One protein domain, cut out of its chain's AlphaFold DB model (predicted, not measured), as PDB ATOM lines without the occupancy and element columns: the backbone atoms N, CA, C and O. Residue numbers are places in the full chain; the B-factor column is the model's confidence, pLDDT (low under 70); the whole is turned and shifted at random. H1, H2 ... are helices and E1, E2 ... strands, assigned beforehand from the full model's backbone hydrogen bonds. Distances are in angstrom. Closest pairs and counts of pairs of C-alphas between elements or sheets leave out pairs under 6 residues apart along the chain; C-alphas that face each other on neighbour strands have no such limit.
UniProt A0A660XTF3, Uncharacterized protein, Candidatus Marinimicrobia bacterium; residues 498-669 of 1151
ATOM      1  N   TYR A 498      98.519 130.879 102.686       93.31
ATOM      2  CA  TYR A 498      97.513 130.249 103.544       93.31
ATOM      3  C   TYR A 498      96.239 129.945 102.759       93.31
ATOM      4  O   TYR A 498      95.766 130.784 101.988       93.31
ATOM      5  N   ASN A 499      95.677 128.758 102.976       91.81
ATOM      6  CA  ASN A 499      94.444 128.312 102.324       91.81
ATOM      7  C   ASN A 499      93.198 128.675 103.142       91.81
ATOM      8  O   ASN A 499      92.116 128.833 102.574       91.81
ATOM      9  N   ALA A 500      93.354 128.870 104.454       90.56
ATOM     10  CA  ALA A 500      92.321 129.414 105.325       90.56
ATOM     11  C   ALA A 500      92.882 130.499 106.255       90.56
ATOM     12  O   ALA A 500      94.032 130.437 106.682       90.56
ATOM     13  N   VAL A 501      92.047 131.492 106.576       92.69
ATOM     14  CA  VAL A 501      92.395 132.612 107.465       92.69
ATOM     15  C   VAL A 501      91.267 132.846 108.465       92.69
ATOM     16  O   VAL A 501      90.131 133.123 108.070       92.69
ATOM     17  N   ILE A 502      91.593 132.799 109.753       93.12
ATOM     18  CA  ILE A 502      90.696 133.058 110.882       93.12
ATOM     19  C   ILE A 502      91.166 134.343 111.562       93.12
ATOM     20  O   ILE A 502      92.353 134.530 111.805       93.12
ATOM     21  N   THR A 503      90.250 135.277 111.831       95.00
ATOM     22  CA  THR A 503      90.603 136.596 112.384       95.00
ATOM     23  C   THR A 503      90.045 136.772 113.791       95.00
ATOM     24  O   THR A 503      88.832 136.870 113.962       95.00
ATOM     25  N   VAL A 504      90.932 136.881 114.779       97.31
ATOM     26  CA  VAL A 504      90.613 137.262 116.159       97.31
ATOM     27  C   VAL A 504      90.280 138.753 116.205       97.31
ATOM     28  O   VAL A 504      91.008 139.581 115.659       97.31
ATOM     29  N   THR A 505      89.160 139.107 116.840       96.31
ATOM     30  CA  THR A 505      88.579 140.470 116.782       96.31
ATOM     31  C   THR A 505      88.277 141.083 118.146       96.31
ATOM     32  O   THR A 505      87.880 142.244 118.209       96.31
ATOM     33  N   THR A 506      88.470 140.337 119.234       97.38
ATOM     34  CA  THR A 506      88.316 140.838 120.603       97.38
ATOM     35  C   THR A 506      89.352 140.226 121.536       97.38
ATOM     36  O   THR A 506      89.845 139.128 121.263       97.38
ATOM     37  N   THR A 507      89.657 140.899 122.649       97.88
ATOM     38  CA  THR A 507      90.454 140.298 123.730       97.88
ATOM     39  C   THR A 507      89.631 139.513 124.752       97.88
ATOM     40  O   THR A 507      90.206 138.919 125.664       97.88
ATOM     41  N   ALA A 508      88.300 139.505 124.641       95.75
ATOM     42  CA  ALA A 508      87.447 138.778 125.573       95.75
ATOM     43  C   ALA A 508      87.661 137.254 125.482       95.75
ATOM     44  O   ALA A 508      87.770 136.705 124.389       95.75
ATOM     45  N   ASP A 509      87.635 136.563 126.624       95.44
ATOM     46  CA  ASP A 509      87.550 135.099 126.729       95.44
ATOM     47  C   ASP A 509      86.523 134.754 127.829       95.44
ATOM     48  O   ASP A 509      86.870 134.682 129.005       95.44
ATOM     49  N   PRO A 510      85.219 134.682 127.499       94.19
ATOM     50  CA  PRO A 510      84.155 134.682 128.509       94.19
ATOM     51  C   PRO A 510      83.903 133.324 129.183       94.19
ATOM     52  O   PRO A 510      83.254 133.296 130.226       94.19
ATOM     53  N   ASP A 511      84.344 132.220 128.574       93.38
ATOM     54  CA  ASP A 511      84.210 130.846 129.070       93.38
ATOM     55  C   ASP A 511      85.284 129.928 128.454       93.38
ATOM     56  O   ASP A 511      86.001 130.318 127.535       93.38
ATOM     57  N   ASP A 512      85.379 128.687 128.936       92.75
ATOM     58  CA  ASP A 512      86.282 127.643 128.435       92.75
ATOM     59  C   ASP A 512      85.589 126.626 127.501       92.75
ATOM     60  O   ASP A 512      86.066 125.496 127.316       92.75
ATOM     61  N   SER A 513      84.450 127.016 126.913       90.62
ATOM     62  CA  SER A 513      83.633 126.141 126.073       90.62
ATOM     63  C   SER A 513      84.248 125.943 124.689       90.62
ATOM     64  O   SER A 513      84.334 126.864 123.878       90.62
ATOM     65  N   GLU A 514      84.564 124.690 124.374       88.38
ATOM     66  CA  GLU A 514      85.065 124.253 123.062       88.38
ATOM     67  C   GLU A 514      83.927 124.096 122.043       88.38
ATOM     68  O   GLU A 514      84.142 123.702 120.905       88.38
ATOM     69  N   SER A 515      82.674 124.374 122.417       89.06
ATOM     70  CA  SER A 515      81.542 124.261 121.485       89.06
ATOM     71  C   SER A 515      81.461 125.428 120.499       89.06
ATOM     72  O   SER A 515      80.607 125.392 119.613       89.06
ATOM     73  N   TYR A 516      82.296 126.463 120.645       90.31
ATOM     74  CA  TYR A 516      82.198 127.698 119.871       90.31
ATOM     75  C   TYR A 516      83.350 127.903 118.883       90.31
ATOM     76  O   TYR A 516      84.505 127.666 119.213       90.31
ATOM     77  N   VAL A 517      83.019 128.439 117.707       89.94
ATOM     78  CA  VAL A 517      83.949 128.870 116.642       89.94
ATOM     79  C   VAL A 517      83.626 130.311 116.212       89.94
ATOM     80  O   VAL A 517      82.570 130.837 116.582       89.94
ATOM     81  N   CYS A 518      84.516 130.965 115.464       86.69
ATOM     82  CA  CYS A 518      84.411 132.374 115.062       86.69
ATOM     83  C   CYS A 518      83.618 132.615 113.771       86.69
ATOM     84  O   CYS A 518      83.053 133.687 113.573       86.69
ATOM     85  N   TYR A 519      83.680 131.636 112.877       72.62
ATOM     86  CA  TYR A 519      83.114 131.504 111.545       72.62
ATOM     87  C   TYR A 519      82.501 132.744 110.850       72.62
ATOM     88  O   TYR A 519      81.450 133.284 111.212       72.62
ATOM     89  N   ASN A 520      83.098 133.081 109.702       57.78
ATOM     90  CA  ASN A 520      82.594 133.969 108.648       57.78
ATOM     91  C   ASN A 520      82.204 133.114 107.415       57.78
ATOM     92  O   ASN A 520      82.810 132.077 107.174       57.78
ATOM     93  N   ALA A 521      81.225 133.540 106.610       57.03
ATOM     94  CA  ALA A 521      80.535 132.788 105.545       57.03
ATOM     95  C   ALA A 521      81.389 132.272 104.347       57.03
ATOM     96  O   ALA A 521      80.824 131.939 103.307       57.03
ATOM     97  N   SER A 522      82.723 132.236 104.450       53.78
ATOM     98  CA  SER A 522      83.663 131.949 103.347       53.78
ATOM     99  C   SER A 522      84.155 130.490 103.253       53.78
ATOM    100  O   SER A 522      84.721 130.129 102.228       53.78
ATOM    101  N   TYR A 523      83.919 129.647 104.264       58.66
ATOM    102  CA  TYR A 523      84.300 128.214 104.292       58.66
ATOM    103  C   TYR A 523      83.049 127.344 104.496       58.66
ATOM    104  O   TYR A 523      82.002 127.923 104.721       58.66
ATOM    105  N   PRO A 524      83.021 126.007 104.397       57.47
ATOM    106  CA  PRO A 524      81.856 125.228 104.835       57.47
ATOM    107  C   PRO A 524      81.774 125.216 106.374       57.47
ATOM    108  O   PRO A 524      82.792 125.112 107.048       57.47
ATOM    109  N   GLY A 525      80.577 125.387 106.943       61.38
ATOM    110  CA  GLY A 525      80.390 125.438 108.397       61.38
ATOM    111  C   GLY A 525      80.919 124.184 109.095       61.38
ATOM    112  O   GLY A 525      80.707 123.073 108.613       61.38
ATOM    113  N   VAL A 526      81.576 124.356 110.243       69.31
ATOM    114  CA  VAL A 526      82.090 123.239 111.044       69.31
ATOM    115  C   VAL A 526      80.926 122.485 111.698       69.31
ATOM    116  O   VAL A 526      80.156 123.054 112.476       69.31
ATOM    117  N   ILE A 527      80.788 121.190 111.400       67.25
ATOM    118  CA  ILE A 527      79.711 120.350 111.940       67.25
ATOM    119  C   ILE A 527      79.880 120.198 113.460       67.25
ATOM    120  O   ILE A 527      80.929 119.788 113.941       67.25
ATOM    121  N   GLY A 528      78.819 120.489 114.220       75.50
ATOM    122  CA  GLY A 528      78.782 120.288 115.675       75.50
ATOM    123  C   GLY A 528      79.304 121.453 116.523       75.50
ATOM    124  O   GLY A 528      79.229 121.367 117.746       75.50
ATOM    125  N   LYS A 529      79.767 122.552 115.911       84.06
ATOM    126  CA  LYS A 529      80.186 123.777 116.614       84.06
ATOM    127  C   LYS A 529      79.178 124.915 116.386       84.06
ATOM    128  O   LYS A 529      78.473 124.956 115.379       84.06
ATOM    129  N   THR A 530      79.097 125.846 117.335       87.00
ATOM    130  CA  THR A 530      78.208 127.018 117.301       87.00
ATOM    131  C   THR A 530      79.008 128.285 117.010       87.00
ATOM    132  O   THR A 530      80.019 128.545 117.653       87.00
ATOM    133  N   ASN A 531      78.554 129.111 116.069       86.25
ATOM    134  CA  ASN A 531      79.203 130.391 115.789       86.25
ATOM    135  C   ASN A 531      78.932 131.405 116.916       86.25
ATOM    136  O   ASN A 531      77.777 131.592 117.312       86.25
ATOM    137  N   ARG A 532      79.973 132.083 117.403       88.00
ATOM    138  CA  ARG A 532      79.860 133.176 118.373       88.00
ATOM    139  C   ARG A 532      80.857 134.286 118.037       88.00
ATOM    140  O   ARG A 532      82.061 134.057 118.045       88.00
ATOM    141  N   LEU A 533      80.322 135.489 117.815       89.19
ATOM    142  CA  LEU A 533      81.068 136.728 117.589       89.19
ATOM    143  C   LEU A 533      80.905 137.696 118.777       89.19
ATOM    144  O   LEU A 533      79.845 137.682 119.413       89.19
ATOM    145  N   PRO A 534      81.878 138.590 119.033       92.56
ATOM    146  CA  PRO A 534      83.173 138.719 118.347       92.56
ATOM    147  C   PRO A 534      84.090 137.498 118.552       92.56
ATOM    148  O   PRO A 534      83.950 136.782 119.536       92.56
ATOM    149  N   CYS A 535      84.984 137.249 117.590       94.44
ATOM    150  CA  CYS A 535      85.887 136.091 117.579       94.44
ATOM    151  C   CYS A 535      87.003 136.231 118.621       94.44
ATOM    152  O   CYS A 535      87.786 137.187 118.544       94.44
ATOM    153  N   THR A 536      87.091 135.268 119.540       96.75
ATOM    154  CA  THR A 536      88.145 135.143 120.554       96.75
ATOM    155  C   THR A 536      89.284 134.234 120.077       96.75
ATOM    156  O   THR A 536      89.106 133.415 119.174       96.75
ATOM    157  N   LEU A 537      90.460 134.327 120.711       97.00
ATOM    158  CA  LEU A 537      91.597 133.444 120.407       97.00
ATOM    159  C   LEU A 537      91.255 131.959 120.624       97.00
ATOM    160  O   LEU A 537      91.568 131.126 119.777       97.00
ATOM    161  N   ARG A 538      90.561 131.630 121.723       95.25
ATOM    162  CA  ARG A 538      90.116 130.262 122.033       95.25
ATOM    163  C   ARG A 538      89.277 129.671 120.903       95.25
ATOM    164  O   ARG A 538      89.526 128.555 120.466       95.25
ATOM    165  N   GLN A 539      88.308 130.439 120.415       94.62
ATOM    166  CA  GLN A 539      87.440 130.020 119.316       94.62
ATOM    167  C   GLN A 539      88.195 129.883 117.994       94.62
ATOM    168  O   GLN A 539      87.857 129.015 117.197       94.62
ATOM    169  N   ALA A 540      89.197 130.733 117.751       94.88
ATOM    170  CA  ALA A 540      90.006 130.656 116.543       94.88
ATOM    171  C   ALA A 540      90.863 129.381 116.505       94.88
ATOM    172  O   ALA A 540      90.947 128.745 115.458       94.88
ATOM    173  N   ILE A 541      91.437 128.977 117.645       94.62
ATOM    174  CA  ILE A 541      92.168 127.706 117.783       94.62
ATOM    175  C   ILE A 541      91.218 126.521 117.550       94.62
ATOM    176  O   ILE A 541      91.509 125.653 116.732       94.62
ATOM    177  N   GLU A 542      90.043 126.527 118.189       91.88
ATOM    178  CA  GLU A 542      89.005 125.505 117.974       91.88
ATOM    179  C   GLU A 542      88.549 125.405 116.514       91.88
ATOM    180  O   GLU A 542      88.297 124.311 116.000       91.88
ATOM    181  N   GLU A 543      88.415 126.545 115.839       90.69
ATOM    182  CA  GLU A 543      88.014 126.599 114.439       90.69
ATOM    183  C   GLU A 543      89.104 126.068 113.514       90.69
ATOM    184  O   GLU A 543      88.779 125.282 112.628       90.69
ATOM    185  N   ALA A 544      90.374 126.428 113.729       90.69
ATOM    186  CA  ALA A 544      91.487 125.922 112.926       90.69
ATOM    187  C   ALA A 544      91.540 124.390 112.960       90.69
ATOM    188  O   ALA A 544      91.525 123.748 111.909       90.69
ATOM    189  N   GLU A 545      91.493 123.812 114.160       87.62
ATOM    190  CA  GLU A 545      91.494 122.360 114.351       87.62
ATOM    191  C   GLU A 545      90.292 121.691 113.692       87.62
ATOM    192  O   GLU A 545      90.415 120.702 112.965       87.62
ATOM    193  N   SER A 546      89.106 122.261 113.891       86.38
ATOM    194  CA  SER A 546      87.895 121.659 113.353       86.38
ATOM    195  C   SER A 546      87.798 121.781 111.826       86.38
ATOM    196  O   SER A 546      87.251 120.884 111.182       86.38
ATOM    197  N   LEU A 547      88.322 122.861 111.232       85.06
ATOM    198  CA  LEU A 547      88.415 123.033 109.779       85.06
ATOM    199  C   LEU A 547      89.372 122.011 109.172       85.06
ATOM    200  O   LEU A 547      89.018 121.344 108.203       85.06
ATOM    201  N   ILE A 548      90.550 121.852 109.771       84.25
ATOM    202  CA  ILE A 548      91.572 120.910 109.319       84.25
ATOM    203  C   ILE A 548      91.074 119.462 109.386       84.25
ATOM    204  O   ILE A 548      91.314 118.679 108.466       84.25
ATOM    205  N   ALA A 549      90.375 119.102 110.463       81.50
ATOM    206  CA  ALA A 549      89.797 117.773 110.614       81.50
ATOM    207  C   ALA A 549      88.677 117.499 109.594       81.50
ATOM    208  O   ALA A 549      88.465 116.347 109.210       81.50
ATOM    209  N   ALA A 550      87.955 118.540 109.164       81.12
ATOM    210  CA  ALA A 550      86.884 118.432 108.178       81.12
ATOM    211  C   ALA A 550      87.406 118.383 106.730       81.12
ATOM    212  O   ALA A 550      86.872 117.618 105.926       81.12
ATOM    213  N   ASP A 551      88.426 119.180 106.402       84.75
ATOM    214  CA  ASP A 551      89.050 119.236 105.080       84.75
ATOM    215  C   ASP A 551      90.561 119.536 105.184       84.75
ATOM    216  O   ASP A 551      90.963 120.697 105.337       84.75
ATOM    217  N   PRO A 552      91.427 118.511 105.051       83.75
ATOM    218  CA  PRO A 552      92.877 118.688 105.080       83.75
ATOM    219  C   PRO A 552      93.424 119.646 104.008       83.75
ATOM    220  O   PRO A 552      94.512 120.188 104.194       83.75
ATOM    221  N   ALA A 553      92.693 119.900 102.911       86.12
ATOM    222  CA  ALA A 553      93.120 120.830 101.861       86.12
ATOM    223  C   ALA A 553      93.131 122.302 102.318       86.12
ATOM    224  O   ALA A 553      93.713 123.154 101.643       86.12
ATOM    225  N   LEU A 554      92.519 122.611 103.467       87.12
ATOM    226  CA  LEU A 554      92.525 123.949 104.064       87.12
ATOM    227  C   LEU A 554      93.836 124.294 104.784       87.12
ATOM    228  O   LEU A 554      94.031 125.451 105.150       87.12
ATOM    229  N   ARG A 555      94.750 123.332 104.965       88.12
ATOM    230  CA  ARG A 555      96.107 123.614 105.446       88.12
ATOM    231  C   ARG A 555      96.934 124.294 104.345       88.12
ATOM    232  O   ARG A 555      96.822 123.884 103.190       88.12
ATOM    233  N   PRO A 556      97.810 125.265 104.664       92.81
ATOM    234  CA  PRO A 556      98.045 125.851 105.988       92.81
ATOM    235  C   PRO A 556      96.961 126.865 106.401       92.81
ATOM    236  O   PRO A 556      96.433 127.587 105.549       92.81
ATOM    237  N   VAL A 557      96.674 126.951 107.706       93.06
ATOM    238  CA  VAL A 557      95.687 127.879 108.299       93.06
ATOM    239  C   VAL A 557      96.399 129.019 109.030       93.06
ATOM    240  O   VAL A 557      97.269 128.762 109.855       93.06
ATOM    241  N   GLU A 558      96.003 130.269 108.787       95.69
ATOM    242  CA  GLU A 558      96.477 131.441 109.539       95.69
ATOM    243  C   GLU A 558      95.424 131.904 110.556       95.69
ATOM    244  O   GLU A 558      94.296 132.245 110.198       95.69
ATOM    245  N   ILE A 559      95.808 131.975 111.826       96.94
ATOM    246  CA  ILE A 559      95.111 132.718 112.873       96.94
ATOM    247  C   ILE A 559      95.794 134.081 112.988       96.94
ATOM    248  O   ILE A 559      96.915 134.201 113.481       96.94
ATOM    249  N   ARG A 560      95.083 135.116 112.544       96.56
ATOM    250  CA  ARG A 560      95.535 136.510 112.570       96.56
ATOM    251  C   ARG A 560      94.700 137.361 113.521       96.56
ATOM    252  O   ARG A 560      93.578 136.999 113.874       96.56
ATOM    253  N   PHE A 561      95.195 138.540 113.867       97.69
ATOM    254  CA  PHE A 561      94.573 139.461 114.812       97.69
ATOM    255  C   PHE A 561      94.187 140.777 114.126       97.69
ATOM    256  O   PHE A 561      94.937 141.338 113.332       97.69
ATOM    257  N   ALA A 562      92.984 141.267 114.425       96.06
ATOM    258  CA  ALA A 562      92.483 142.569 113.988       96.06
ATOM    259  C   ALA A 562      91.573 143.174 115.070       96.06
ATOM    260  O   ALA A 562      90.406 143.495 114.833       96.06
ATOM    261  N   ILE A 563      92.102 143.285 116.286       96.69
ATOM    262  CA  ILE A 563      91.380 143.785 117.455       96.69
ATOM    263  C   ILE A 563      91.395 145.325 117.433       96.69
ATOM    264  O   ILE A 563      92.460 145.923 117.250       96.69
ATOM    265  N   PRO A 564      90.247 146.010 117.582       95.38
ATOM    266  CA  PRO A 564      90.210 147.470 117.550       95.38
ATOM    267  C   PRO A 564      90.791 148.085 118.833       95.38
ATOM    268  O   PRO A 564      90.720 147.499 119.910       95.38
ATOM    269  N   ILE A 565      91.281 149.327 118.750       95.38
ATOM    270  CA  ILE A 565      91.714 150.117 119.925       95.38
ATOM    271  C   ILE A 565      90.563 150.464 120.889       95.38
ATOM    272  O   ILE A 565      90.790 150.965 121.982       95.38
ATOM    273  N   THR A 566      89.311 150.254 120.470       95.25
ATOM    274  CA  THR A 566      88.122 150.422 121.320       95.25
ATOM    275  C   THR A 566      87.798 149.173 122.137       95.25
ATOM    276  O   THR A 566      86.843 149.200 122.910       95.25
ATOM    277  N   ASP A 567      88.511 148.064 121.917       97.38
ATOM    278  CA  ASP A 567      88.340 146.849 122.704       97.38
ATOM    279  C   ASP A 567      88.772 147.091 124.160       97.38
ATOM    280  O   ASP A 567      89.721 147.825 124.434       97.38
ATOM    281  N   THR A 568      88.055 146.490 125.107       94.81
ATOM    282  CA  THR A 568      88.276 146.698 126.542       94.81
ATOM    283  C   THR A 568      89.633 146.213 127.043       94.81
ATOM    284  O   THR A 568      90.066 146.669 128.097       94.81
ATOM    285  N   GLY A 569      90.298 145.297 126.329       95.00
ATOM    286  CA  GLY A 569      91.650 144.853 126.670       95.00
ATOM    287  C   GLY A 569      92.773 145.664 126.029       95.00
ATOM    288  O   GLY A 569      93.930 145.290 126.210       95.00
ATOM    289  N   TYR A 570      92.474 146.729 125.276       96.50
ATOM    290  CA  TYR A 570      93.504 147.617 124.735       96.50
ATOM    291  C   TYR A 570      94.075 148.528 125.828       96.50
ATOM    292  O   TYR A 570      93.357 149.330 126.428       96.50
ATOM    293  N   ASP A 571      95.383 148.444 126.054       93.69
ATOM    294  CA  ASP A 571      96.117 149.378 126.899       93.69
ATOM    295  C   ASP A 571      96.723 150.492 126.040       93.69
ATOM    296  O   ASP A 571      97.733 150.312 125.359       93.69
ATOM    297  N   ALA A 572      96.120 151.678 126.109       90.31
ATOM    298  CA  ALA A 572      96.563 152.846 125.353       90.31
ATOM    299  C   ALA A 572      97.956 153.361 125.754       90.31
ATOM    300  O   ALA A 572      98.548 154.119 124.988       90.31
ATOM    301  N   THR A 573      98.468 152.986 126.932       89.50
ATOM    302  CA  THR A 573      99.794 153.416 127.400       89.50
ATOM    303  C   THR A 573     100.894 152.604 126.736       89.50
ATOM    304  O   THR A 573     101.868 153.168 126.247       89.50
ATOM    305  N   SER A 574     100.729 151.280 126.705       89.88
ATOM    306  CA  SER A 574     101.710 150.361 126.126       89.88
ATOM    307  C   SER A 574     101.458 150.035 124.653       89.88
ATOM    308  O   SER A 574     102.344 149.486 124.003       89.88
ATOM    309  N   GLY A 575     100.263 150.337 124.131       91.56
ATOM    310  CA  GLY A 575      99.833 149.986 122.777       91.56
ATOM    311  C   GLY A 575      99.527 148.496 122.587       91.56
ATOM    312  O   GLY A 575      99.512 148.029 121.449       91.56
ATOM    313  N   ALA A 576      99.338 147.735 123.670       95.06
ATOM    314  CA  ALA A 576      99.138 146.287 123.636       95.06
ATOM    315  C   ALA A 576      97.669 145.882 123.844       95.06
ATOM    316  O   ALA A 576      96.894 146.586 124.491       95.06
ATOM    317  N   TRP A 577      97.301 144.701 123.348       97.81
ATOM    318  CA  TRP A 577      96.009 144.064 123.606       97.81
ATOM    319  C   TRP A 577      96.191 142.890 124.559       97.81
ATOM    320  O   TRP A 577      96.866 141.916 124.229       97.81
ATOM    321  N   ILE A 578      95.575 142.976 125.737       98.00
ATOM    322  CA  ILE A 578      95.669 141.953 126.777       98.00
ATOM    323  C   ILE A 578      94.445 141.041 126.702       98.00
ATOM    324  O   ILE A 578      93.328 141.446 127.027       98.00
ATOM    325  N   ILE A 579      94.681 139.794 126.302       98.25
ATOM    326  CA  ILE A 579      93.716 138.696 126.317       98.25
ATOM    327  C   ILE A 579      93.816 138.006 127.674       98.25
ATOM    328  O   ILE A 579      94.717 137.201 127.914       98.25
ATOM    329  N   GLN A 580      92.894 138.342 128.574       96.62
ATOM    330  CA  GLN A 580      92.764 137.661 129.858       96.62
ATOM    331  C   GLN A 580      91.935 136.393 129.667       96.62
ATOM    332  O   GLN A 580      90.743 136.479 129.378       96.62
ATOM    333  N   LEU A 581      92.561 135.230 129.846       96.81
ATOM    334  CA  LEU A 581      91.886 133.943 129.704       96.81
ATOM    335  C   LEU A 581      90.925 133.675 130.863       96.81
ATOM    336  O   LEU A 581      91.172 134.097 132.000       96.81
ATOM    337  N   TYR A 582      89.854 132.943 130.556       95.50
ATOM    338  CA  TYR A 582      88.884 132.439 131.522       95.50
ATOM    339  C   TYR A 582      89.522 131.429 132.490       95.50
ATOM    340  O   TYR A 582      90.377 130.630 132.102       95.50
ATOM    341  N   ASP A 583      89.079 131.440 133.748       93.44
ATOM    342  CA  ASP A 583      89.521 130.482 134.764       93.44
ATOM    343  C   ASP A 583      88.850 129.115 134.564       93.44
ATOM    344  O   ASP A 583      87.642 128.959 134.751       93.44
ATOM    345  N   THR A 584      89.633 128.120 134.150       91.50
ATOM    346  CA  THR A 584      89.143 126.797 133.750       91.50
ATOM    347  C   THR A 584      89.516 125.706 134.752       91.50
ATOM    348  O   THR A 584      90.608 125.675 135.322       91.50
ATOM    349  N   SER A 585      88.639 124.710 134.902       91.56
ATOM    350  CA  SER A 585      88.970 123.473 135.619       91.56
ATOM    351  C   SER A 585      89.831 122.505 134.798       91.56
ATOM    352  O   SER A 585      90.280 121.496 135.339       91.56
ATOM    353  N   LYS A 586      90.047 122.767 133.501       91.81
ATOM    354  CA  LYS A 586      90.901 121.952 132.627       91.81
ATOM    355  C   LYS A 586      92.375 122.075 133.025       91.81
ATOM    356  O   LYS A 586      92.754 122.937 133.822       91.81
ATOM    357  N   LEU A 587      93.202 121.175 132.490       91.19
ATOM    358  CA  LEU A 587      94.659 121.201 132.683       91.19
ATOM    359  C   LEU A 587      95.325 122.317 131.863       91.19
ATOM    360  O   LEU A 587      96.257 122.959 132.344       91.19
ATOM    361  N   ASN A 588      94.806 122.563 130.657       94.06
ATOM    362  CA  ASN A 588      95.328 123.548 129.716       94.06
ATOM    363  C   ASN A 588      94.434 124.792 129.712       94.06
ATOM    364  O   ASN A 588      93.206 124.675 129.735       94.06
ATOM    365  N   ALA A 589      95.043 125.974 129.671       94.88
ATOM    366  CA  ALA A 589      94.349 127.251 129.649       94.88
ATOM    367  C   ALA A 589      93.695 127.503 128.290       94.88
ATOM    368  O   ALA A 589      92.547 127.938 128.246       94.88
ATOM    369  N   LEU A 590      94.390 127.209 127.188       95.75
ATOM    370  CA  LEU A 590      93.840 127.196 125.833       95.75
ATOM    371  C   LEU A 590      93.551 125.756 125.375       95.75
ATOM    372  O   LEU A 590      94.124 124.808 125.921       95.75
ATOM    373  N   PRO A 591      92.666 125.570 124.382       93.62
ATOM    374  CA  PRO A 591      92.482 124.272 123.756       93.62
ATOM    375  C   PRO A 591      93.777 123.774 123.124       93.62
ATOM    376  O   PRO A 591      94.624 124.566 122.708       93.62
ATOM    377  N   THR A 592      93.920 122.455 123.040       92.00
ATOM    378  CA  THR A 592      95.058 121.837 122.360       92.00
ATOM    379  C   THR A 592      94.998 122.151 120.867       92.00
ATOM    380  O   THR A 592      93.988 121.893 120.218       92.00
ATOM    381  N   LEU A 593      96.096 122.671 120.325       90.31
ATOM    382  CA  LEU A 593      96.294 122.861 118.896       90.31
ATOM    383  C   LEU A 593      96.812 121.551 118.300       90.31
ATOM    384  O   LEU A 593      98.020 121.318 118.267       90.31
ATOM    385  N   GLY A 594      95.907 120.659 117.917       82.44
ATOM    386  CA  GLY A 594      96.231 119.460 117.156       82.44
ATOM    387  C   GLY A 594      95.612 118.171 117.697       82.44
ATOM    388  O   GLY A 594      94.815 118.155 118.636       82.44
ATOM    389  N   SER A 595      96.042 117.048 117.127       76.25
ATOM    390  CA  SER A 595      95.600 115.686 117.423       76.25
ATOM    391  C   SER A 595      96.801 114.745 117.499       76.25
ATOM    392  O   SER A 595      97.823 114.987 116.872       76.25
ATOM    393  N   THR A 596      96.668 113.637 118.226       69.06
ATOM    394  CA  THR A 596      97.695 112.580 118.269       69.06
ATOM    395  C   THR A 596      97.837 111.824 116.941       69.06
ATOM    396  O   THR A 596      98.763 111.042 116.779       69.06
ATOM    397  N   ASP A 597      96.898 112.000 116.006       69.75
ATOM    398  CA  ASP A 597      97.012 111.507 114.632       69.75
ATOM    399  C   ASP A 597      97.618 112.615 113.760       69.75
ATOM    400  O   ASP A 597      96.920 113.558 113.384       69.75
ATOM    401  N   VAL A 598      98.909 112.494 113.436       62.62
ATOM    402  CA  VAL A 598      99.680 113.504 112.683       62.62
ATOM    403  C   VAL A 598      99.119 113.790 111.286       62.62
ATOM    404  O   VAL A 598      99.294 114.880 110.750       62.62
ATOM    405  N   ASN A 599      98.349 112.866 110.700       67.62
ATOM    406  CA  ASN A 599      97.667 113.118 109.427       67.62
ATOM    407  C   ASN A 599      96.490 114.094 109.590       67.62
ATOM    408  O   ASN A 599      96.027 114.704 108.622       67.62
ATOM    409  N   LYS A 600      96.002 114.279 110.820       68.19
ATOM    410  CA  LYS A 600      94.833 115.095 111.162       68.19
ATOM    411  C   LYS A 600      95.169 116.425 111.836       68.19
ATOM    412  O   LYS A 600      94.237 117.184 112.070       68.19
ATOM    413  N   SER A 601      96.439 116.760 112.049       77.56
ATOM    414  CA  SER A 601      96.853 118.014 112.692       77.56
ATOM    415  C   SER A 601      98.065 118.672 112.025       77.56
ATOM    416  O   SER A 601      98.696 118.092 111.142       77.56
ATOM    417  N   GLY A 602      98.369 119.911 112.425       85.06
ATOM    418  CA  GLY A 602      99.544 120.657 111.965       85.06
ATOM    419  C   GLY A 602      99.269 121.739 110.915       85.06
ATOM    420  O   GLY A 602      98.151 121.887 110.420       85.06
ATOM    421  N   GLN A 603     100.319 122.481 110.552       91.56
ATOM    422  CA  GLN A 603     100.284 123.596 109.592       91.56
ATOM    423  C   GLN A 603      99.355 124.758 109.992       91.56
ATOM    424  O   GLN A 603      98.720 125.375 109.131       91.56
ATOM    425  N   VAL A 604      99.284 125.076 111.288       94.62
ATOM    426  CA  VAL A 604      98.598 126.272 111.798       94.62
ATOM    427  C   VAL A 604      99.613 127.347 112.172       94.62
ATOM    428  O   VAL A 604     100.572 127.090 112.895       94.62
ATOM    429  N   VAL A 605      99.388 128.569 111.697       97.06
ATOM    430  CA  VAL A 605     100.189 129.749 112.029       97.06
ATOM    431  C   VAL A 605      99.374 130.681 112.917       97.06
ATOM    432  O   VAL A 605      98.347 131.191 112.484       97.06
ATOM    433  N   ILE A 606      99.826 130.929 114.145       97.94
ATOM    434  CA  ILE A 606      99.292 131.963 115.036       97.94
ATOM    435  C   ILE A 606     100.234 133.162 114.958       97.94
ATOM    436  O   ILE A 606     101.327 133.125 115.525       97.94
ATOM    437  N   ASP A 607      99.823 134.214 114.246       97.62
ATOM    438  CA  ASP A 607     100.693 135.356 113.943       97.62
ATOM    439  C   ASP A 607     100.212 136.645 114.622       97.62
ATOM    440  O   ASP A 607      99.331 137.350 114.123       97.62
ATOM    441  N   GLY A 608     100.828 136.988 115.755       96.94
ATOM    442  CA  GLY A 608     100.578 138.226 116.493       96.94
ATOM    443  C   GLY A 608     101.005 139.505 115.762       96.94
ATOM    444  O   GLY A 608     100.455 140.573 116.042       96.94
ATOM    445  N   TRP A 609     101.913 139.426 114.781       95.31
ATOM    446  CA  TRP A 609     102.360 140.586 113.997       95.31
ATOM    447  C   TRP A 609     101.297 141.115 113.041       95.31
ATOM    448  O   TRP A 609     101.355 142.274 112.619       95.31
ATOM    449  N   THR A 610     100.302 140.288 112.727       95.88
ATOM    450  CA  THR A 610      99.153 140.686 111.910       95.88
ATOM    451  C   THR A 610      98.283 141.750 112.585       95.88
ATOM    452  O   THR A 610      97.619 142.512 111.880       95.88
ATOM    453  N   GLN A 611      98.325 141.859 113.922       96.56
ATOM    454  CA  GLN A 611      97.670 142.940 114.656       96.56
ATOM    455  C   GLN A 611      98.292 144.282 114.246       96.56
ATOM    456  O   GLN A 611      99.487 144.472 114.466       96.56
ATOM    457  N   PRO A 612      97.533 145.251 113.705       91.06
ATOM    458  CA  PRO A 612      98.107 146.533 113.312       91.06
ATOM    459  C   PRO A 612      98.661 147.320 114.507       91.06
ATOM    460  O   PRO A 612      98.011 147.420 115.549       91.06
ATOM    461  N   ASP A 613      99.823 147.951 114.329       85.50
ATOM    462  CA  ASP A 613     100.335 148.951 115.272       85.50
ATOM    463  C   ASP A 613      99.687 150.314 114.997       85.50
ATOM    464  O   ASP A 613     100.238 151.170 114.305       85.50
ATOM    465  N   TYR A 614      98.470 150.515 115.507       77.38
ATOM    466  CA  TYR A 614      97.713 151.754 115.291       77.38
ATOM    467  C   TYR A 614      98.397 153.008 115.872       77.38
ATOM    468  O   TYR A 614      98.057 154.117 115.460       77.38
ATOM    469  N   GLY A 615      99.322 152.845 116.826       69.88
ATOM    470  CA  GLY A 615      99.997 153.943 117.525       69.88
ATOM    471  C   GLY A 615     101.469 154.135 117.158       69.88
ATOM    472  O   GLY A 615     102.044 155.147 117.551       69.88
ATOM    473  N   GLY A 616     102.081 153.192 116.436       80.12
ATOM    474  CA  GLY A 616     103.533 153.154 116.233       80.12
ATOM    475  C   GLY A 616     104.314 152.896 117.528       80.12
ATOM    476  O   GLY A 616     105.488 153.250 117.604       80.12
ATOM    477  N   LEU A 617     103.652 152.378 118.569       82.69
ATOM    478  CA  LEU A 617     104.217 152.232 119.917       82.69
ATOM    479  C   LEU A 617     104.928 150.889 120.108       82.69
ATOM    480  O   LEU A 617     105.665 150.730 121.076       82.69
ATOM    481  N   ARG A 618     104.688 149.922 119.212       87.69
ATOM    482  CA  ARG A 618     105.151 148.534 119.325       87.69
ATOM    483  C   ARG A 618     105.617 148.019 117.962       87.69
ATOM    484  O   ARG A 618     105.135 146.994 117.463       87.69
ATOM    485  N   ALA A 619     106.520 148.775 117.335       82.31
ATOM    486  CA  ALA A 619     107.056 148.449 116.015       82.31
ATOM    487  C   ALA A 619     107.796 147.102 116.031       82.31
ATOM    488  O   ALA A 619     107.511 146.265 115.179       82.31
ATOM    489  N   ASP A 620     108.615 146.882 117.066       84.44
ATOM    490  CA  ASP A 620     109.538 145.745 117.198       84.44
ATOM    491  C   ASP A 620     109.272 144.908 118.470       84.44
ATOM    492  O   ASP A 620     110.174 144.295 119.030       84.44
ATOM    493  N   MET A 621     108.027 144.890 118.969       91.25
ATOM    494  CA  MET A 621     107.644 144.118 120.163       91.25
ATOM    495  C   MET A 621     106.243 143.488 120.029       91.25
ATOM    496  O   MET A 621     105.386 144.056 119.340       91.25
ATOM    497  N   PRO A 622     105.948 142.363 120.717       95.81
ATOM    498  CA  PRO A 622     104.657 141.684 120.633       95.81
ATOM    499  C   PRO A 622     103.487 142.600 120.972       95.81
ATOM    500  O   PRO A 622     103.486 143.262 122.011       95.81
ATOM    501  N   ARG A 623     102.468 142.625 120.111       95.81
ATOM    502  CA  ARG A 623     101.277 143.487 120.266       95.81
ATOM    503  C   ARG A 623     100.156 142.801 121.037       95.81
ATOM    504  O   ARG A 623      99.320 143.472 121.638       95.81
ATOM    505  N   ILE A 624     100.148 141.471 121.028       98.19
ATOM    506  CA  ILE A 624      99.160 140.640 121.711       98.19
ATOM    507  C   ILE A 624      99.798 140.028 122.955       98.19
ATOM    508  O   ILE A 624     100.828 139.361 122.866       98.19
ATOM    509  N   VAL A 625      99.162 140.231 124.108       98.25
ATOM    510  CA  VAL A 625      99.540 139.617 125.384       98.25
ATOM    511  C   VAL A 625      98.479 138.587 125.757       98.25
ATOM    512  O   VAL A 625      97.323 138.941 125.978       98.25
ATOM    513  N   VAL A 626      98.860 137.318 125.857       98.31
ATOM    514  CA  VAL A 626      98.009 136.223 126.326       98.31
ATOM    515  C   VAL A 626      98.314 135.972 127.799       98.31
ATOM    516  O   VAL A 626      99.438 135.622 128.163       98.31
ATOM    517  N   ARG A 627      97.313 136.164 128.662       97.38
ATOM    518  CA  ARG A 627      97.476 136.080 130.115       97.38
ATOM    519  C   ARG A 627      96.591 134.995 130.713       97.38
ATOM    520  O   ARG A 627      95.368 135.052 130.583       97.38
ATOM    521  N   GLY A 628      97.202 134.036 131.404       95.69
ATOM    522  CA  GLY A 628      96.485 132.996 132.137       95.69
ATOM    523  C   GLY A 628      95.670 133.541 133.315       95.69
ATOM    524  O   GLY A 628      95.855 134.676 133.768       95.69
ATOM    525  N   ALA A 629      94.721 132.739 133.797       90.94
ATOM    526  CA  ALA A 629      93.766 133.154 134.823       90.94
ATOM    527  C   ALA A 629      94.345 133.105 136.243       90.94
ATOM    528  O   ALA A 629      94.273 134.100 136.965       90.94
ATOM    529  N   ASP A 630      94.928 131.969 136.634       86.25
ATOM    530  CA  ASP A 630      95.358 131.680 138.009       86.25
ATOM    531  C   ASP A 630      96.866 131.395 138.146       86.25
ATOM    532  O   ASP A 630      97.388 131.478 139.252       86.25
ATOM    533  N   GLY A 631      97.574 131.135 137.041       87.56
ATOM    534  CA  GLY A 631      99.003 130.803 137.027       87.56
ATOM    535  C   GLY A 631      99.323 129.312 137.162       87.56
ATOM    536  O   GLY A 631     100.491 128.953 137.094       87.56
ATOM    537  N   THR A 632      98.325 128.432 137.309       91.00
ATOM    538  CA  THR A 632      98.556 127.000 137.595       91.00
ATOM    539  C   THR A 632      98.458 126.096 136.364       91.00
ATOM    540  O   THR A 632      98.858 124.931 136.407       91.00
ATOM    541  N   LYS A 633      97.912 126.619 135.263       93.81
ATOM    542  CA  LYS A 633      97.608 125.862 134.041       93.81
ATOM    543  C   LYS A 633      98.745 125.902 133.034       93.81
ATOM    544  O   LYS A 633      99.448 126.908 132.933       93.81
ATOM    545  N   THR A 634      98.861 124.846 132.233       95.00
ATOM    546  CA  THR A 634      99.668 124.884 131.006       95.00
ATOM    547  C   THR A 634      99.001 125.827 129.999       95.00
ATOM    548  O   THR A 634      97.783 125.789 129.865       95.00
ATOM    549  N   GLY A 635      99.749 126.688 129.310       95.56
ATOM    550  CA  GLY A 635      99.200 127.696 128.399       95.56
ATOM    551  C   GLY A 635      98.586 127.089 127.139       95.56
ATOM    552  O   GLY A 635      97.364 126.934 127.061       95.56
ATOM    553  N   LEU A 636      99.429 126.749 126.163       95.94
ATOM    554  CA  LEU A 636      99.040 126.113 124.902       95.94
ATOM    555  C   LEU A 636      99.799 124.796 124.709       95.94
ATOM    556  O   LEU A 636     101.020 124.744 124.842       95.94
ATOM    557  N   VAL A 637      99.067 123.740 124.354       95.44
ATOM    558  CA  VAL A 637      99.633 122.441 123.970       95.44
ATOM    559  C   VAL A 637      99.509 122.278 122.460       95.44
ATOM    560  O   VAL A 637      98.416 122.459 121.925       95.44
ATOM    561  N   VAL A 638     100.599 121.916 121.789       93.88
ATOM    562  CA  VAL A 638     100.666 121.718 120.337       93.88
ATOM    563  C   VAL A 638     100.879 120.237 120.030       93.88
ATOM    564  O   VAL A 638     101.927 119.665 120.335       93.88
ATOM    565  N   ASN A 639      99.865 119.629 119.416       90.94
ATOM    566  CA  ASN A 639      99.808 118.233 118.998       90.94
ATOM    567  C   ASN A 639      99.798 118.117 117.464       90.94
ATOM    568  O   ASN A 639      98.825 117.673 116.860       90.94
ATOM    569  N   GLY A 640     100.862 118.553 116.806       88.12
ATOM    570  CA  GLY A 640     100.991 118.436 115.358       88.12
ATOM    571  C   GLY A 640     102.300 119.024 114.867       88.12
ATOM    572  O   GLY A 640     103.052 119.611 115.643       88.12
ATOM    573  N   GLU A 641     102.549 118.875 113.574       89.94
ATOM    574  CA  GLU A 641     103.789 119.309 112.933       89.94
ATOM    575  C   GLU A 641     103.616 120.609 112.144       89.94
ATOM    576  O   GLU A 641     102.511 120.951 111.710       89.94
ATOM    577  N   ARG A 642     104.723 121.305 111.861       91.81
ATOM    578  CA  ARG A 642     104.748 122.480 110.965       91.81
ATOM    579  C   ARG A 642     103.858 123.639 111.427       91.81
ATOM    580  O   ARG A 642     103.398 124.420 110.594       91.81
ATOM    581  N   ASN A 643     103.585 123.755 112.728       94.69
ATOM    582  CA  ASN A 643     102.893 124.916 113.287       94.69
ATOM    583  C   ASN A 643     103.875 126.063 113.524       94.69
ATOM    584  O   ASN A 643     105.057 125.835 113.766       94.69
ATOM    585  N   VAL A 644     103.377 127.297 113.490       97.44
ATOM    586  CA  VAL A 644     104.171 128.499 113.762       97.44
ATOM    587  C   VAL A 644     103.448 129.347 114.798       97.44
ATOM    588  O   VAL A 644     102.292 129.712 114.602       97.44
ATOM    589  N   ILE A 645     104.119 129.680 115.894       98.25
ATOM    590  CA  ILE A 645     103.613 130.584 116.931       98.25
ATOM    591  C   ILE A 645     104.546 131.784 116.969       98.25
ATOM    592  O   ILE A 645     105.733 131.614 117.245       98.25
ATOM    593  N   ARG A 646     104.033 132.984 116.674       97.69
ATOM    594  CA  ARG A 646     104.899 134.162 116.594       97.69
ATOM    595  C   ARG A 646     104.302 135.482 117.041       97.69
ATOM    596  O   ARG A 646     103.102 135.712 116.896       97.69
ATOM    597  N   GLY A 647     105.163 136.377 117.529       97.00
ATOM    598  CA  GLY A 647     104.803 137.761 117.852       97.00
ATOM    599  C   GLY A 647     103.840 137.898 119.037       97.00
ATOM    600  O   GLY A 647     103.030 138.832 119.067       97.00
ATOM    601  N   LEU A 648     103.879 136.958 119.988       98.19
ATOM    602  CA  LEU A 648     102.999 136.915 121.162       98.19
ATOM    603  C   LEU A 648     103.788 137.104 122.460       98.19
ATOM    604  O   LEU A 648     104.899 136.606 122.599       98.19
ATOM    605  N   ALA A 649     103.185 137.772 123.440       98.19
ATOM    606  CA  ALA A 649     103.684 137.804 124.810       98.19
ATOM    607  C   ALA A 649     102.819 136.919 125.712       98.19
ATOM    608  O   ALA A 649     101.594 137.016 125.682       98.19
ATOM    609  N   PHE A 650     103.438 136.095 126.549       98.12
ATOM    610  CA  PHE A 650     102.763 135.167 127.446       98.12
ATOM    611  C   PHE A 650     103.054 135.488 128.908       98.12
ATOM    612  O   PHE A 650     104.201 135.696 129.310       98.12
ATOM    613  N   GLN A 651     101.997 135.496 129.718       97.19
ATOM    614  CA  GLN A 651     102.063 135.805 131.144       97.19
ATOM    615  C   GLN A 651     101.190 134.842 131.950       97.19
ATOM    616  O   GLN A 651     100.083 134.503 131.531       97.19
ATOM    617  N   ARG A 652     101.636 134.511 133.167       94.88
ATOM    618  CA  ARG A 652     100.819 133.840 134.191       94.88
ATOM    619  C   ARG A 652     100.361 132.424 133.809       94.88
ATOM    620  O   ARG A 652      99.170 132.121 133.844       94.88
ATOM    621  N   PHE A 653     101.313 131.550 133.498       95.00
ATOM    622  CA  PHE A 653     101.085 130.116 133.278       95.00
ATOM    623  C   PHE A 653     102.056 129.280 134.115       95.00
ATOM    624  O   PHE A 653     103.044 129.803 134.632       95.00
ATOM    625  N   LYS A 654     101.785 127.976 134.219       91.12
ATOM    626  CA  LYS A 654     102.743 127.016 134.762       91.12
ATOM    627  C   LYS A 654     103.803 126.672 133.715       91.12
ATOM    628  O   LYS A 654     104.892 127.225 133.767       91.12
ATOM    629  N   ASP A 655     103.447 125.843 132.738       91.50
ATOM    630  CA  ASP A 655     104.225 125.631 131.511       91.50
ATOM    631  C   ASP A 655     103.570 126.450 130.396       91.50
ATOM    632  O   ASP A 655     102.366 126.317 130.183       91.50
ATOM    633  N   ILE A 656     104.294 127.323 129.698       95.19
ATOM    634  CA  ILE A 656     103.640 128.270 128.780       95.19
ATOM    635  C   ILE A 656     103.257 127.590 127.456       95.19
ATOM    636  O   ILE A 656     102.078 127.566 127.095       95.19
ATOM    637  N   LEU A 657     104.230 127.018 126.748       96.69
ATOM    638  CA  LEU A 657     104.054 126.263 125.512       96.69
ATOM    639  C   LEU A 657     104.570 124.841 125.703       96.69
ATOM    640  O   LEU A 657     105.709 124.632 126.120       96.69
ATOM    641  N   LYS A 658     103.741 123.860 125.347       95.62
ATOM    642  CA  LYS A 658     104.126 122.451 125.329       95.62
ATOM    643  C   LYS A 658     104.029 121.891 123.917       95.62
ATOM    644  O   LYS A 658     102.936 121.863 123.353       95.62
ATOM    645  N   LEU A 659     105.147 121.434 123.366       94.88
ATOM    646  CA  LEU A 659     105.234 120.880 122.016       94.88
ATOM    647  C   LEU A 659     105.418 119.367 122.101       94.88
ATOM    648  O   LEU A 659     106.416 118.893 122.640       94.88
ATOM    649  N   ASN A 660     104.445 118.615 121.587       92.56
ATOM    650  CA  ASN A 660     104.476 117.153 121.666       92.56
ATOM    651  C   ASN A 660     104.962 116.472 120.372       92.56
ATOM    652  O   ASN A 660     105.100 115.254 120.345       92.56
ATOM    653  N   HIS A 661     105.185 117.239 119.303       90.31
ATOM    654  CA  HIS A 661     105.627 116.747 117.995       90.31
ATOM    655  C   HIS A 661     106.646 117.706 117.366       90.31
ATOM    656  O   HIS A 661     106.859 118.817 117.856       90.31
ATOM    657  N   GLY A 662     107.276 117.249 116.287       91.25
ATOM    658  CA  GLY A 662     108.368 117.941 115.620       91.25
ATOM    659  C   GLY A 662     107.980 119.021 114.608       91.25
ATOM    660  O   GLY A 662     106.805 119.300 114.374       91.25
ATOM    661  N   THR A 663     108.991 119.598 113.955       93.25
ATOM    662  CA  THR A 663     108.874 120.586 112.859       93.25
ATOM    663  C   THR A 663     108.060 121.851 113.154       93.25
ATOM    664  O   THR A 663     107.590 122.503 112.225       93.25
ATOM    665  N   ASN A 664     107.887 122.250 114.413       95.69
ATOM    666  CA  ASN A 664     107.210 123.498 114.778       95.69
ATOM    667  C   ASN A 664     108.191 124.672 114.905       95.69
ATOM    668  O   ASN A 664     109.377 124.488 115.163       95.69
ATOM    669  N   THR A 665     107.684 125.896 114.767       98.06
ATOM    670  CA  THR A 665     108.447 127.138 114.938       98.06
ATOM    671  C   THR A 665     107.823 128.009 116.026       98.06
ATOM    672  O   THR A 665     106.621 128.277 115.996       98.06
ATOM    673  N   VAL A 666     108.639 128.496 116.959       98.38
ATOM    674  CA  VAL A 666     108.283 129.556 117.911       98.38
ATOM    675  C   VAL A 666     109.264 130.706 117.728       98.38
ATOM    676  O   VAL A 666     110.463 130.542 117.967       98.38
ATOM    677  N   GLU A 667     108.767 131.857 117.279       97.56
ATOM    678  CA  GLU A 667     109.613 133.015 116.971       97.56
ATOM    679  C   GLU A 667     109.046 134.345 117.472       97.56
ATOM    680  O   GLU A 667     107.832 134.508 117.586       97.56
ATOM    681  N   ASP A 668     109.910 135.319 117.757       97.19
ATOM    682  CA  ASP A 668     109.519 136.677 118.164       97.19
ATOM    683  C   ASP A 668     108.559 136.726 119.381       97.19
ATOM    684  O   ASP A 668     107.703 137.615 119.474       97.19
ATOM    685  N   CYS A 669     108.611 135.744 120.290       98.44
ATOM    686  CA  CYS A 669     107.701 135.665 121.437       98.44
ATOM    687  C   CYS A 669     108.361 136.104 122.750       98.44
ATOM    688  O   CYS A 669     109.559 135.929 122.963       98.44
TER     689      CYS A 669
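What this domain is: This is residues 498 to 669 of the 1151 residues of an uncharacterized protein of Candidatus Marinimicrobia bacterium (UniProt A0A660XTF3). With little regular structure, the chain winds in stacked turns, a partial three-sided solenoid with sides E1 E2 E4 E7 E10, E3 E5 E8 and E6 E9, each parallel, in that strand order; H1 covers the E1 end of the first. The printed part has 172 residues, only 56 in named elements: E1, H1, then E2 to E10. It is mixed and compact, radius of gyration of the C-alphas 15.0 A, spanning 44 by 35 by 29 A.

How they stand to each other: E1, residues 500 to 504, H1, 537 to 550, and E2, 557 to 561, make a strand-helix-strand unit, parallel neighbours joined through a helix, its crossover right-handed. N 502 and O 558 are within hydrogen-bond range, 2.8 A. H1, every O i to N i+4 pair within range, is on that sheet, making two layers, at a height over the sheet of 9.0 A.

Where its parts are: E1 begins at C-alpha 500 (92.321, 129.414, 105.325). H1 is 19.9 A long. E3 is 576 to 580, E4 604 to 607, E5 624 to 627, E6 636 to 639, E7 644 to 646, E8 648 to 651, E9 655 to 659; E10, 665 to 667, ends at (109.613, 133.015, 116.971).

The domain as a whole: The printed part has no cut. The E1 to H1 link is long, 32 residues. Residues 520 to 527, 596 to 600 and 615 have pLDDT under 70.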